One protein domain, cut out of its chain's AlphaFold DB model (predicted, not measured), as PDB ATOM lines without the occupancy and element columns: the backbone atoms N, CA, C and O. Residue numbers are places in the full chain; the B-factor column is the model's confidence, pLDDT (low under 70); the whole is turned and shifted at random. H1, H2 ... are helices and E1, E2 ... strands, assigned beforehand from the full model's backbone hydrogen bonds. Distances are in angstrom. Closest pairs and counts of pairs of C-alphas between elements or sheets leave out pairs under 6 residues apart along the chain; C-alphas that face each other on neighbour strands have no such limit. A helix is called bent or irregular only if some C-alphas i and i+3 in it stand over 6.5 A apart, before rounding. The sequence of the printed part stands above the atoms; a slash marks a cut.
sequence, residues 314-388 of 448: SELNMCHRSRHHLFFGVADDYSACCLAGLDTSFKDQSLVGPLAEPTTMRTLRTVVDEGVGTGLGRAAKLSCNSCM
ATOM      1  N   SER A 314       5.701   4.823  93.907       96.12
ATOM      2  CA  SER A 314       6.291   3.766  94.730       96.12
ATOM      3  C   SER A 314       7.719   4.100  95.154       96.12
ATOM      4  O   SER A 314       8.058   3.886  96.313       96.12
ATOM      5  N   GLU A 315       8.529   4.685  94.268       95.38
ATOM      6  CA  GLU A 315       9.876   5.157  94.608       95.38
ATOM      7  C   GLU A 315       9.829   6.255  95.680       95.38
ATOM      8  O   GLU A 315      10.545   6.188  96.678       95.38
ATOM      9  N   LEU A 316       8.930   7.229  95.529       96.50
ATOM     10  CA  LEU A 316       8.740   8.310  96.498       96.50
ATOM     11  C   LEU A 316       8.286   7.795  97.873       96.50
ATOM     12  O   LEU A 316       8.708   8.318  98.906       96.50
ATOM     13  N   ASN A 317       7.458   6.748  97.907       96.69
ATOM     14  CA  ASN A 317       6.972   6.147  99.151       96.69
ATOM     15  C   ASN A 317       8.066   5.457  99.981       96.69
ATOM     16  O   ASN A 317       7.867   5.267 101.186       96.69
ATOM     17  N   MET A 318       9.224   5.163  99.381       93.94
ATOM     18  CA  MET A 318      10.403   4.620 100.072       93.94
ATOM     19  C   MET A 318      11.205   5.687 100.836       93.94
ATOM     20  O   MET A 318      12.168   5.366 101.533       93.94
ATOM     21  N   CYS A 319      10.851   6.972 100.727       94.69
ATOM     22  CA  CYS A 319      11.562   8.040 101.426       94.69
ATOM     23  C   CYS A 319      11.198   8.084 102.921       94.69
ATOM     24  O   CYS A 319      10.314   8.835 103.337       94.69
ATOM     25  N   HIS A 320      11.930   7.335 103.748       93.56
ATOM     26  CA  HIS A 320      11.816   7.412 105.212       93.56
ATOM     27  C   HIS A 320      12.110   8.812 105.748       93.56
ATOM     28  O   HIS A 320      11.457   9.271 106.682       93.56
ATOM     29  N   ARG A 321      13.068   9.534 105.149       92.44
ATOM     30  CA  ARG A 321      13.448  10.870 105.632       92.44
ATOM     31  C   ARG A 321      12.270  11.844 105.671       92.44
ATOM     32  O   ARG A 321      12.139  12.557 106.659       92.44
ATOM     33  N   SER A 322      11.424  11.853 104.643       94.50
ATOM     34  CA  SER A 322      10.236  12.715 104.596       94.50
ATOM     35  C   SER A 322       9.126  12.276 105.557       94.50
ATOM     36  O   SER A 322       8.280  13.093 105.894       94.50
ATOM     37  N   ARG A 323       9.130  11.022 106.027       95.25
ATOM     38  CA  ARG A 323       8.228  10.560 107.097       95.25
ATOM     39  C   ARG A 323       8.717  11.039 108.462       95.25
ATOM     40  O   ARG A 323       7.966  11.573 109.265       95.25
ATOM     41  N   HIS A 324      10.017  10.877 108.685       94.56
ATOM     42  CA  HIS A 324      10.670  11.060 109.977       94.56
ATOM     43  C   HIS A 324      10.977  12.525 110.309       94.56
ATOM     44  O   HIS A 324      11.142  12.873 111.484       94.56
ATOM     45  N   HIS A 325      11.099  13.365 109.282       93.56
ATOM     46  CA  HIS A 325      11.534  14.748 109.395       93.56
ATOM     47  C   HIS A 325      10.786  15.640 108.407       93.56
ATOM     48  O   HIS A 325      11.148  15.733 107.230       93.56
ATOM     49  N   LEU A 326       9.749  16.303 108.908       95.38
ATOM     50  CA  LEU A 326       8.972  17.253 108.121       95.38
ATOM     51  C   LEU A 326       9.673  18.607 108.069       95.38
ATOM     52  O   LEU A 326      10.481  18.937 108.934       95.38
ATOM     53  N   PHE A 327       9.335  19.397 107.058       93.69
ATOM     54  CA  PHE A 327       9.868  20.736 106.856       93.69
ATOM     55  C   PHE A 327       8.720  21.717 106.612       93.69
ATOM     56  O   PHE A 327       7.934  21.526 105.681       93.69
ATOM     57  N   PHE A 328       8.623  22.747 107.450       96.25
ATOM     58  CA  PHE A 328       7.692  23.864 107.291       96.25
ATOM     59  C   PHE A 328       8.435  25.041 106.675       96.25
ATOM     60  O   PHE A 328       9.445  25.486 107.222       96.25
ATOM     61  N   GLY A 329       7.952  25.509 105.527       94.62
ATOM     62  CA  GLY A 329       8.564  26.604 104.794       94.62
ATOM     63  C   GLY A 329       8.255  27.970 105.401       94.62
ATOM     64  O   GLY A 329       7.253  28.161 106.088       94.62
ATOM     65  N   VAL A 330       9.101  28.947 105.069       94.88
ATOM     66  CA  VAL A 330       9.002  30.339 105.544       94.88
ATOM     67  C   VAL A 330       7.708  31.055 105.150       94.88
ATOM     68  O   VAL A 330       7.363  32.067 105.747       94.88
ATOM     69  N   ALA A 331       6.997  30.544 104.143       93.88
ATOM     70  CA  ALA A 331       5.721  31.076 103.666       93.88
ATOM     71  C   ALA A 331       4.510  30.347 104.280       93.88
ATOM     72  O   ALA A 331       3.450  30.286 103.660       93.88
ATOM     73  N   ASP A 332       4.688  29.748 105.463       96.88
ATOM     74  CA  ASP A 332       3.672  28.955 106.159       96.88
ATOM     75  C   ASP A 332       3.120  27.814 105.294       96.88
ATOM     76  O   ASP A 332       1.922  27.530 105.290       96.88
ATOM     77  N   ASP A 333       4.000  27.156 104.539       96.69
ATOM     78  CA  ASP A 333       3.659  26.076 103.618       96.69
ATOM     79  C   ASP A 333       4.340  24.752 103.977       96.69
ATOM     80  O   ASP A 333       5.306  24.680 104.742       96.69
ATOM     81  N   TYR A 334       3.789  23.669 103.432       97.94
ATOM     82  CA  TYR A 334       4.356  22.333 103.539       97.94
ATOM     83  C   TYR A 334       4.678  21.771 102.159       97.94
ATOM     84  O   TYR A 334       3.858  21.803 101.235       97.94
ATOM     85  N   SER A 335       5.878  21.207 102.042       96.69
ATOM     86  CA  SER A 335       6.330  20.440 100.885       96.69
ATOM     87  C   SER A 335       6.712  19.031 101.326       96.69
ATOM     88  O   SER A 335       7.416  18.854 102.318       96.69
ATOM     89  N   ALA A 336       6.283  18.017 100.576       96.81
ATOM     90  CA  ALA A 336       6.487  16.617 100.946       96.81
ATOM     91  C   ALA A 336       7.959  16.163 100.847       96.81
ATOM     92  O   ALA A 336       8.361  15.182 101.478       96.81
ATOM     93  N   CYS A 337       8.792  16.856 100.064       94.50
ATOM     94  CA  CYS A 337      10.229  16.601 100.015       94.50
ATOM     95  C   CYS A 337      10.964  17.427 101.075       94.50
ATOM     96  O   CYS A 337      10.929  18.655 101.043       94.50
ATOM     97  N   CYS A 338      11.740  16.768 101.940       88.56
ATOM     98  CA  CYS A 338      12.583  17.457 102.925       88.56
ATOM     99  C   CYS A 338      13.670  18.365 102.306       88.56
ATOM    100  O   CYS A 338      14.201  19.234 102.992       88.56
ATOM    101  N   LEU A 339      14.001  18.197 101.018       87.81
ATOM    102  CA  LEU A 339      14.959  19.056 100.308       87.81
ATOM    103  C   LEU A 339      14.327  20.335  99.737       87.81
ATOM    104  O   LEU A 339      15.049  21.154  99.171       87.81
ATOM    105  N   ALA A 340      13.015  20.545  99.896       88.12
ATOM    106  CA  ALA A 340      12.335  21.774  99.473       88.12
ATOM    107  C   ALA A 340      12.930  23.040 100.120       88.12
ATOM    108  O   ALA A 340      12.920  24.111  99.520       88.12
ATOM    109  N   GLY A 341      13.508  22.910 101.319       80.19
ATOM    110  CA  GLY A 341      14.226  23.996 101.988       80.19
ATOM    111  C   GLY A 341      15.553  24.393 101.332       80.19
ATOM    112  O   GLY A 341      16.066  25.469 101.621       80.19
ATOM    113  N   LEU A 342      16.117  23.548 100.464       79.81
ATOM    114  CA  LEU A 342      17.429  23.770  99.845       79.81
ATOM    115  C   LEU A 342      17.334  24.390  98.449       79.81
ATOM    116  O   LEU A 342      18.248  25.091  98.031       79.81
ATOM    117  N   ASP A 343      16.268  24.085  97.710       81.19
ATOM    118  CA  ASP A 343      16.161  24.384  96.285       81.19
ATOM    119  C   ASP A 343      14.689  24.529  95.882       81.19
ATOM    120  O   ASP A 343      13.861  23.653  96.158       81.19
ATOM    121  N   THR A 344      14.371  25.631  95.204       84.69
ATOM    122  CA  THR A 344      13.002  25.985  94.807       84.69
ATOM    123  C   THR A 344      12.380  24.966  93.858       84.69
ATOM    124  O   THR A 344      11.198  24.674  93.984       84.69
ATOM    125  N   SER A 345      13.159  24.313  92.992       88.19
ATOM    126  CA  SER A 345      12.617  23.277  92.100       88.19
ATOM    127  C   SER A 345      12.090  22.059  92.868       88.19
ATOM    128  O   SER A 345      11.092  21.462  92.469       88.19
ATOM    129  N   PHE A 346      12.708  21.692  93.998       91.12
ATOM    130  CA  PHE A 346      12.194  20.611  94.845       91.12
ATOM    131  C   PHE A 346      10.933  21.034  95.594       91.12
ATOM    132  O   PHE A 346      10.025  20.215  95.760       91.12
ATOM    133  N   LYS A 347      10.862  22.305  96.008       91.44
ATOM    134  CA  LYS A 347       9.646  22.900  96.568       91.44
ATOM    135  C   LYS A 347       8.510  22.837  95.550       91.44
ATOM    136  O   LYS A 347       7.519  22.174  95.820       91.44
ATOM    137  N   ASP A 348       8.698  23.365  94.346       91.94
ATOM    138  CA  ASP A 348       7.673  23.375  93.290       91.94
ATOM    139  C   ASP A 348       7.154  21.967  92.962       91.94
ATOM    140  O   ASP A 348       5.958  21.742  92.772       91.94
ATOM    141  N   GLN A 349       8.051  20.980  92.934       95.06
ATOM    142  CA  GLN A 349       7.700  19.599  92.606       95.06
ATOM    143  C   GLN A 349       6.990  18.851  93.738       95.06
ATOM    144  O   GLN A 349       6.324  17.850  93.452       95.06
ATOM    145  N   SER A 350       7.102  19.305  94.988       96.31
ATOM    146  CA  SER A 350       6.560  18.611  96.166       96.31
ATOM    147  C   SER A 350       5.656  19.462  97.058       96.31
ATOM    148  O   SER A 350       5.237  18.975  98.109       96.31
ATOM    149  N   LEU A 351       5.342  20.695  96.654       96.88
ATOM    150  CA  LEU A 351       4.446  21.586  97.378       96.88
ATOM    151  C   LEU A 351       3.079  20.923  97.547       96.88
ATOM    152  O   LEU A 351       2.459  20.485  96.575       96.88
ATOM    153  N   VAL A 352       2.623  20.864  98.794       97.94
ATOM    154  CA  VAL A 352       1.297  20.364  99.158       97.94
ATOM    155  C   VAL A 352       0.332  21.531  99.328       97.94
ATOM    156  O   VAL A 352      -0.768  21.495  98.783       97.94
ATOM    157  N   GLY A 353       0.743  22.575 100.050       97.75
ATOM    158  CA  GLY A 353      -0.070  23.773 100.240       97.75
ATOM    159  C   GLY A 353       0.203  24.504 101.555       97.75
ATOM    160  O   GLY A 353       1.146  24.156 102.273       97.75
ATOM    161  N   PRO A 354      -0.620  25.518 101.879       98.31
ATOM    162  CA  PRO A 354      -0.493  26.302 103.102       98.31
ATOM    163  C   PRO A 354      -0.833  25.475 104.342       98.31
ATOM    164  O   PRO A 354      -1.830  24.751 104.362       98.31
ATOM    165  N   LEU A 355      -0.061  25.640 105.412       98.44
ATOM    166  CA  LEU A 355      -0.273  25.009 106.715       98.44
ATOM    167  C   LEU A 355      -1.580  25.455 107.373       98.44
ATOM    168  O   LEU A 355      -2.100  24.744 108.229       98.44
ATOM    169  N   ALA A 356      -2.142  26.604 106.993       98.19
ATOM    170  CA  ALA A 356      -3.450  27.050 107.470       98.19
ATOM    171  C   ALA A 356      -4.592  26.105 107.043       98.19
ATOM    172  O   ALA A 356      -5.588  25.987 107.757       98.19
ATOM    173  N   GLU A 357      -4.418  25.369 105.944       98.38
ATOM    174  CA  GLU A 357      -5.472  24.542 105.368       98.38
ATOM    175  C   GLU A 357      -5.551  23.146 106.013       98.38
ATOM    176  O   GLU A 357      -4.554  22.415 106.062       98.38
ATOM    177  N   PRO A 358      -6.745  22.695 106.449       97.81
ATOM    178  CA  PRO A 358      -6.927  21.342 106.979       97.81
ATOM    179  C   PRO A 358      -6.589  20.234 105.973       97.81
ATOM    180  O   PRO A 358      -6.198  19.131 106.363       97.81
ATOM    181  N   THR A 359      -6.751  20.498 104.675       98.19
ATOM    182  CA  THR A 359      -6.388  19.560 103.602       98.19
ATOM    183  C   THR A 359      -4.879  19.341 103.543       98.19
ATOM    184  O   THR A 359      -4.455  18.190 103.465       98.19
ATOM    185  N   THR A 360      -4.073  20.398 103.691       98.56
ATOM    186  CA  THR A 360      -2.607  20.299 103.781       98.56
ATOM    187  C   THR A 360      -2.190  19.415 104.948       98.56
ATOM    188  O   THR A 360      -1.389  18.501 104.767       98.56
ATOM    189  N   MET A 361      -2.771  19.630 106.134       98.38
ATOM    190  CA  MET A 361      -2.446  18.825 107.318       98.38
ATOM    191  C   MET A 361      -2.847  17.356 107.153       98.38
ATOM    192  O   MET A 361      -2.129  16.470 107.614       98.38
ATOM    193  N   ARG A 362      -3.954  17.074 106.454       98.50
ATOM    194  CA  ARG A 362      -4.359  15.700 106.126       98.50
ATOM    195  C   ARG A 362      -3.349  15.030 105.198       98.50
ATOM    196  O   ARG A 362      -2.894  13.934 105.502       98.50
ATOM    197  N   THR A 363      -2.958  15.706 104.121       98.44
ATOM    198  CA  THR A 363      -1.961  15.189 103.175       98.44
ATOM    199  C   THR A 363      -0.594  15.013 103.828       98.44
ATOM    200  O   THR A 363       0.087  14.027 103.572       98.44
ATOM    201  N   LEU A 364      -0.192  15.926 104.713       98.38
ATOM    202  CA  LEU A 364       1.031  15.797 105.501       98.38
ATOM    203  C   LEU A 364       1.027  14.508 106.330       98.38
ATOM    204  O   LEU A 364       2.009  13.770 106.284       98.38
ATOM    205  N   ARG A 365      -0.074  14.196 107.024       98.38
ATOM    206  CA  ARG A 365      -0.211  12.930 107.766       98.38
ATOM    207  C   ARG A 365      -0.122  11.726 106.828       98.38
ATOM    208  O   ARG A 365       0.634  10.804 107.102       98.38
ATOM    209  N   THR A 366      -0.765  11.785 105.657       98.62
ATOM    210  CA  THR A 366      -0.599  10.759 104.612       98.62
ATOM    211  C   THR A 366       0.863  10.593 104.187       98.62
ATOM    212  O   THR A 366       1.309   9.469 103.975       98.62
ATOM    213  N   VAL A 367       1.655  11.669 104.103       98.44
ATOM    214  CA  VAL A 367       3.094  11.553 103.804       98.44
ATOM    215  C   VAL A 367       3.836  10.785 104.898       98.44
ATOM    216  O   VAL A 367       4.663   9.937 104.567       98.44
ATOM    217  N   VAL A 368       3.537  11.039 106.174       98.31
ATOM    218  CA  VAL A 368       4.151  10.316 107.301       98.31
ATOM    219  C   VAL A 368       3.742   8.839 107.289       98.31
ATOM    220  O   VAL A 368       4.599   7.948 107.308       98.31
ATOM    221  N   ASP A 369       2.443   8.577 107.178       98.12
ATOM    222  CA  ASP A 369       1.863   7.248 107.378       98.12
ATOM    223  C   ASP A 369       2.042   6.352 106.141       98.12
ATOM    224  O   ASP A 369       2.398   5.176 106.239       98.12
ATOM    225  N   GLU A 370       1.895   6.912 104.940       97.81
ATOM    226  CA  GLU A 370       1.820   6.157 103.681       97.81
ATOM    227  C   GLU A 370       2.943   6.496 102.699       97.81
ATOM    228  O   GLU A 370       3.370   5.616 101.948       97.81
ATOM    229  N   GLY A 371       3.525   7.694 102.785       97.19
ATOM    230  CA  GLY A 371       4.708   8.102 102.024       97.19
ATOM    231  C   GLY A 371       4.467   9.274 101.076       97.19
ATOM    232  O   GLY A 371       3.336   9.688 100.814       97.19
ATOM    233  N   VAL A 372       5.564   9.824 100.546       97.25
ATOM    234  CA  VAL A 372       5.547  11.029  99.697       97.25
ATOM    235  C   VAL A 372       4.726  10.829  98.424       97.25
ATOM    236  O   VAL A 372       3.954  11.707  98.053       97.25
ATOM    237  N   GLY A 373       4.878   9.689  97.752       97.38
ATOM    238  CA  GLY A 373       4.176   9.396  96.504       97.38
ATOM    239  C   GLY A 373       2.666   9.330  96.689       97.38
ATOM    240  O   GLY A 373       1.939   9.923  95.896       97.38
ATOM    241  N   THR A 374       2.206   8.686  97.766       98.00
ATOM    242  CA  THR A 374       0.780   8.619  98.108       98.00
ATOM    243  C   THR A 374       0.238   9.984  98.513       98.00
ATOM    244  O   THR A 374      -0.810  10.386  98.019       98.00
ATOM    245  N   GLY A 375       0.972  10.738  99.340       97.44
ATOM    246  CA  GLY A 375       0.567  12.093  99.727       97.44
ATOM    247  C   GLY A 375       0.458  13.049  98.534       97.44
ATOM    248  O   GLY A 375      -0.480  13.836  98.456       97.44
ATOM    249  N   LEU A 376       1.376  12.964  97.567       97.19
ATOM    250  CA  LEU A 376       1.304  13.770  96.343       97.19
ATOM    251  C   LEU A 376       0.271  13.241  95.337       97.19
ATOM    252  O   LEU A 376      -0.195  14.002  94.491       97.19
ATOM    253  N   GLY A 377      -0.043  11.943  95.370       97.25
ATOM    254  CA  GLY A 377      -0.911  11.276  94.395       97.25
ATOM    255  C   GLY A 377      -0.339  11.233  92.972       97.25
ATOM    256  O   GLY A 377      -1.072  10.975  92.016       97.25
ATOM    257  N   ARG A 378       0.961  11.513  92.795       96.69
ATOM    258  CA  ARG A 378       1.630  11.603  91.486       96.69
ATOM    259  C   ARG A 378       3.132  11.337  91.569       96.69
ATOM    260  O   ARG A 378       3.737  11.406  92.634       96.69
ATOM    261  N   ALA A 379       3.733  11.074  90.410       96.44
ATOM    262  CA  ALA A 379       5.182  11.112  90.240       96.44
ATOM    263  C   ALA A 379       5.717  12.556  90.359       96.44
ATOM    264  O   ALA A 379       4.977  13.527  90.143       96.44
ATOM    265  N   ALA A 380       6.999  12.708  90.695       95.94
ATOM    266  CA  ALA A 380       7.612  14.023  90.886       95.94
ATOM    267  C   ALA A 380       9.107  14.038  90.539       95.94
ATOM    268  O   ALA A 380       9.829  13.057  90.737       95.94
ATOM    269  N   LYS A 381       9.584  15.189  90.053       95.12
ATOM    270  CA  LYS A 381      10.982  15.409  89.658       95.12
ATOM    271  C   LYS A 381      11.833  15.818  90.869       95.12
ATOM    272  O   LYS A 381      12.174  16.983  91.044       95.12
ATOM    273  N   LEU A 382      12.105  14.861  91.758       92.00
ATOM    274  CA  LEU A 382      12.746  15.101  93.065       92.00
ATOM    275  C   LEU A 382      14.162  14.521  93.189       92.00
ATOM    276  O   LEU A 382      14.664  14.375  94.301       92.00
ATOM    277  N   SER A 383      14.808  14.168  92.071       91.00
ATOM    278  CA  SER A 383      16.201  13.686  92.050       91.00
ATOM    279  C   SER A 383      16.470  12.519  93.010       91.00
ATOM    280  O   SER A 383      17.545  12.414  93.603       91.00
ATOM    281  N   CYS A 384      15.481  11.642  93.210       91.19
ATOM    282  CA  CYS A 384      15.538  10.588  94.226       91.19
ATOM    283  C   CYS A 384      16.687   9.596  93.996       91.19
ATOM    284  O   CYS A 384      17.268   9.112  94.961       91.19
ATOM    285  N   ASN A 385      17.114   9.379  92.754       88.75
ATOM    286  CA  ASN A 385      18.268   8.546  92.399       88.75
ATOM    287  C   ASN A 385      19.634   9.110  92.858       88.75
ATOM    288  O   ASN A 385      20.558   8.346  93.135       88.75
ATOM    289  N   SER A 386      19.761  10.430  92.990       88.06
ATOM    290  CA  SER A 386      20.994  11.155  93.352       88.06
ATOM    291  C   SER A 386      20.879  11.867  94.704       88.06
ATOM    292  O   SER A 386      21.722  12.680  95.080       88.06
ATOM    293  N   CYS A 387      19.826  11.555  95.460       88.00
ATOM    294  CA  CYS A 387      19.483  12.256  96.680       88.00
ATOM    295  C   CYS A 387      20.509  12.027  97.802       88.00
ATOM    296  O   CYS A 387      20.880  10.896  98.135       88.00
ATOM    297  N   MET A 388      20.912  13.117  98.459       82.00
ATOM    298  CA  MET A 388      21.901  13.099  99.543       82.00
ATOM    299  C   MET A 388      21.436  12.349 100.801       82.00
ATOM    300  O   MET A 388      22.265  11.968 101.625       82.00
TER     301      MET A 388
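AT A GLANCE: This is residues 314 to 388 of the 448 residues of an uncharacterized protein of Streptomyces sp. CB02923 (UniProt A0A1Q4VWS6). A small sheet of three short strands has the long helix H5 over one face and the short H3 on the opposite face, beside the strands. H2 and H6 pack on the last part of H5, H1 packs on H6, H3 and H4 make a corner, and residues 377 to 388 form a final stretch with no named element. The 75 printed residues, with six named helices and three named strands, run H1 H2 E1 E2 H3 H4 E3 H5 H6; the sheet's order is E1 E2 E3, antiparallel, and the class is mixed, helices and strands. The whole is compact, with a radius of gyration of the C-alphas of 10.9 A and spans of 32 by 24 by 20 A.

HOW THE PARTS SIT: H1, residues 314 to 317, touches H6, residues 372 to 376, closest at the C-alphas of Leu 316 and Gly 373, 4.7 A. H2, residues 320 to 324, touches H5, residues 358 to 369, through residues 367 to 369 of H5 alone; the closest C-alphas, Arg 323 and Val 368, are 4.1 A apart. E1, residues 325 to 329, and E2, residues 333 to 335, form an antiparallel hairpin, with N 329 and O 333 at 2.9 A, within hydrogen-bond range. H3, residues 338 to 341, is on the sheet at a height of 6.8 A, over none of the strands, but only just: 2 of its C-alphas fall on E1. H3 is only just irregular, with C-alphas 338 and 341 6.8 A apart. H4, residues 344 to 350, only grazes the sheet and touches H3 only at the corner, closest at the C-alphas of Ala 340 and Lys 347, 4.1 A. E3, residues 351 to 354, is antiparallel to E2, with N 334 and O 353 at 2.9 A. H5 and the sheet make two layers, a helix on one face of a sheet, at a height of 9.0 A. H5 lies over E2 and, only just, not over E3; on the local plane it stands at 30.1 degrees to E2, only just slantwise to the strands. Residues 363 to 367 of H5 alone touch H6, closest at the C-alphas of Val 367 and Gly 375, 4.8 A. H2, H4, H5 and H6 have every O i to N i+4 pair within hydrogen-bond range; H1 and H3 are too short for one.

IN THESE COORDINATES: H1 begins at C-alpha 314 (6.291, 3.766, 94.730). E1 is 13.1 A long, H4 9.9 A and H5 16.6 A; H5 begins at C-alpha 358 (-6.927, 21.342, 106.979). H6 ends at C-alpha 376 (1.304, 13.770, 96.343).

THE WHOLE: The two farthest C-alphas, Pro 358 and Ser 386, are 32.7 A apart. The printed part has no cut, and the links between named elements are tight. No printed residue is under 70 in pLDDT.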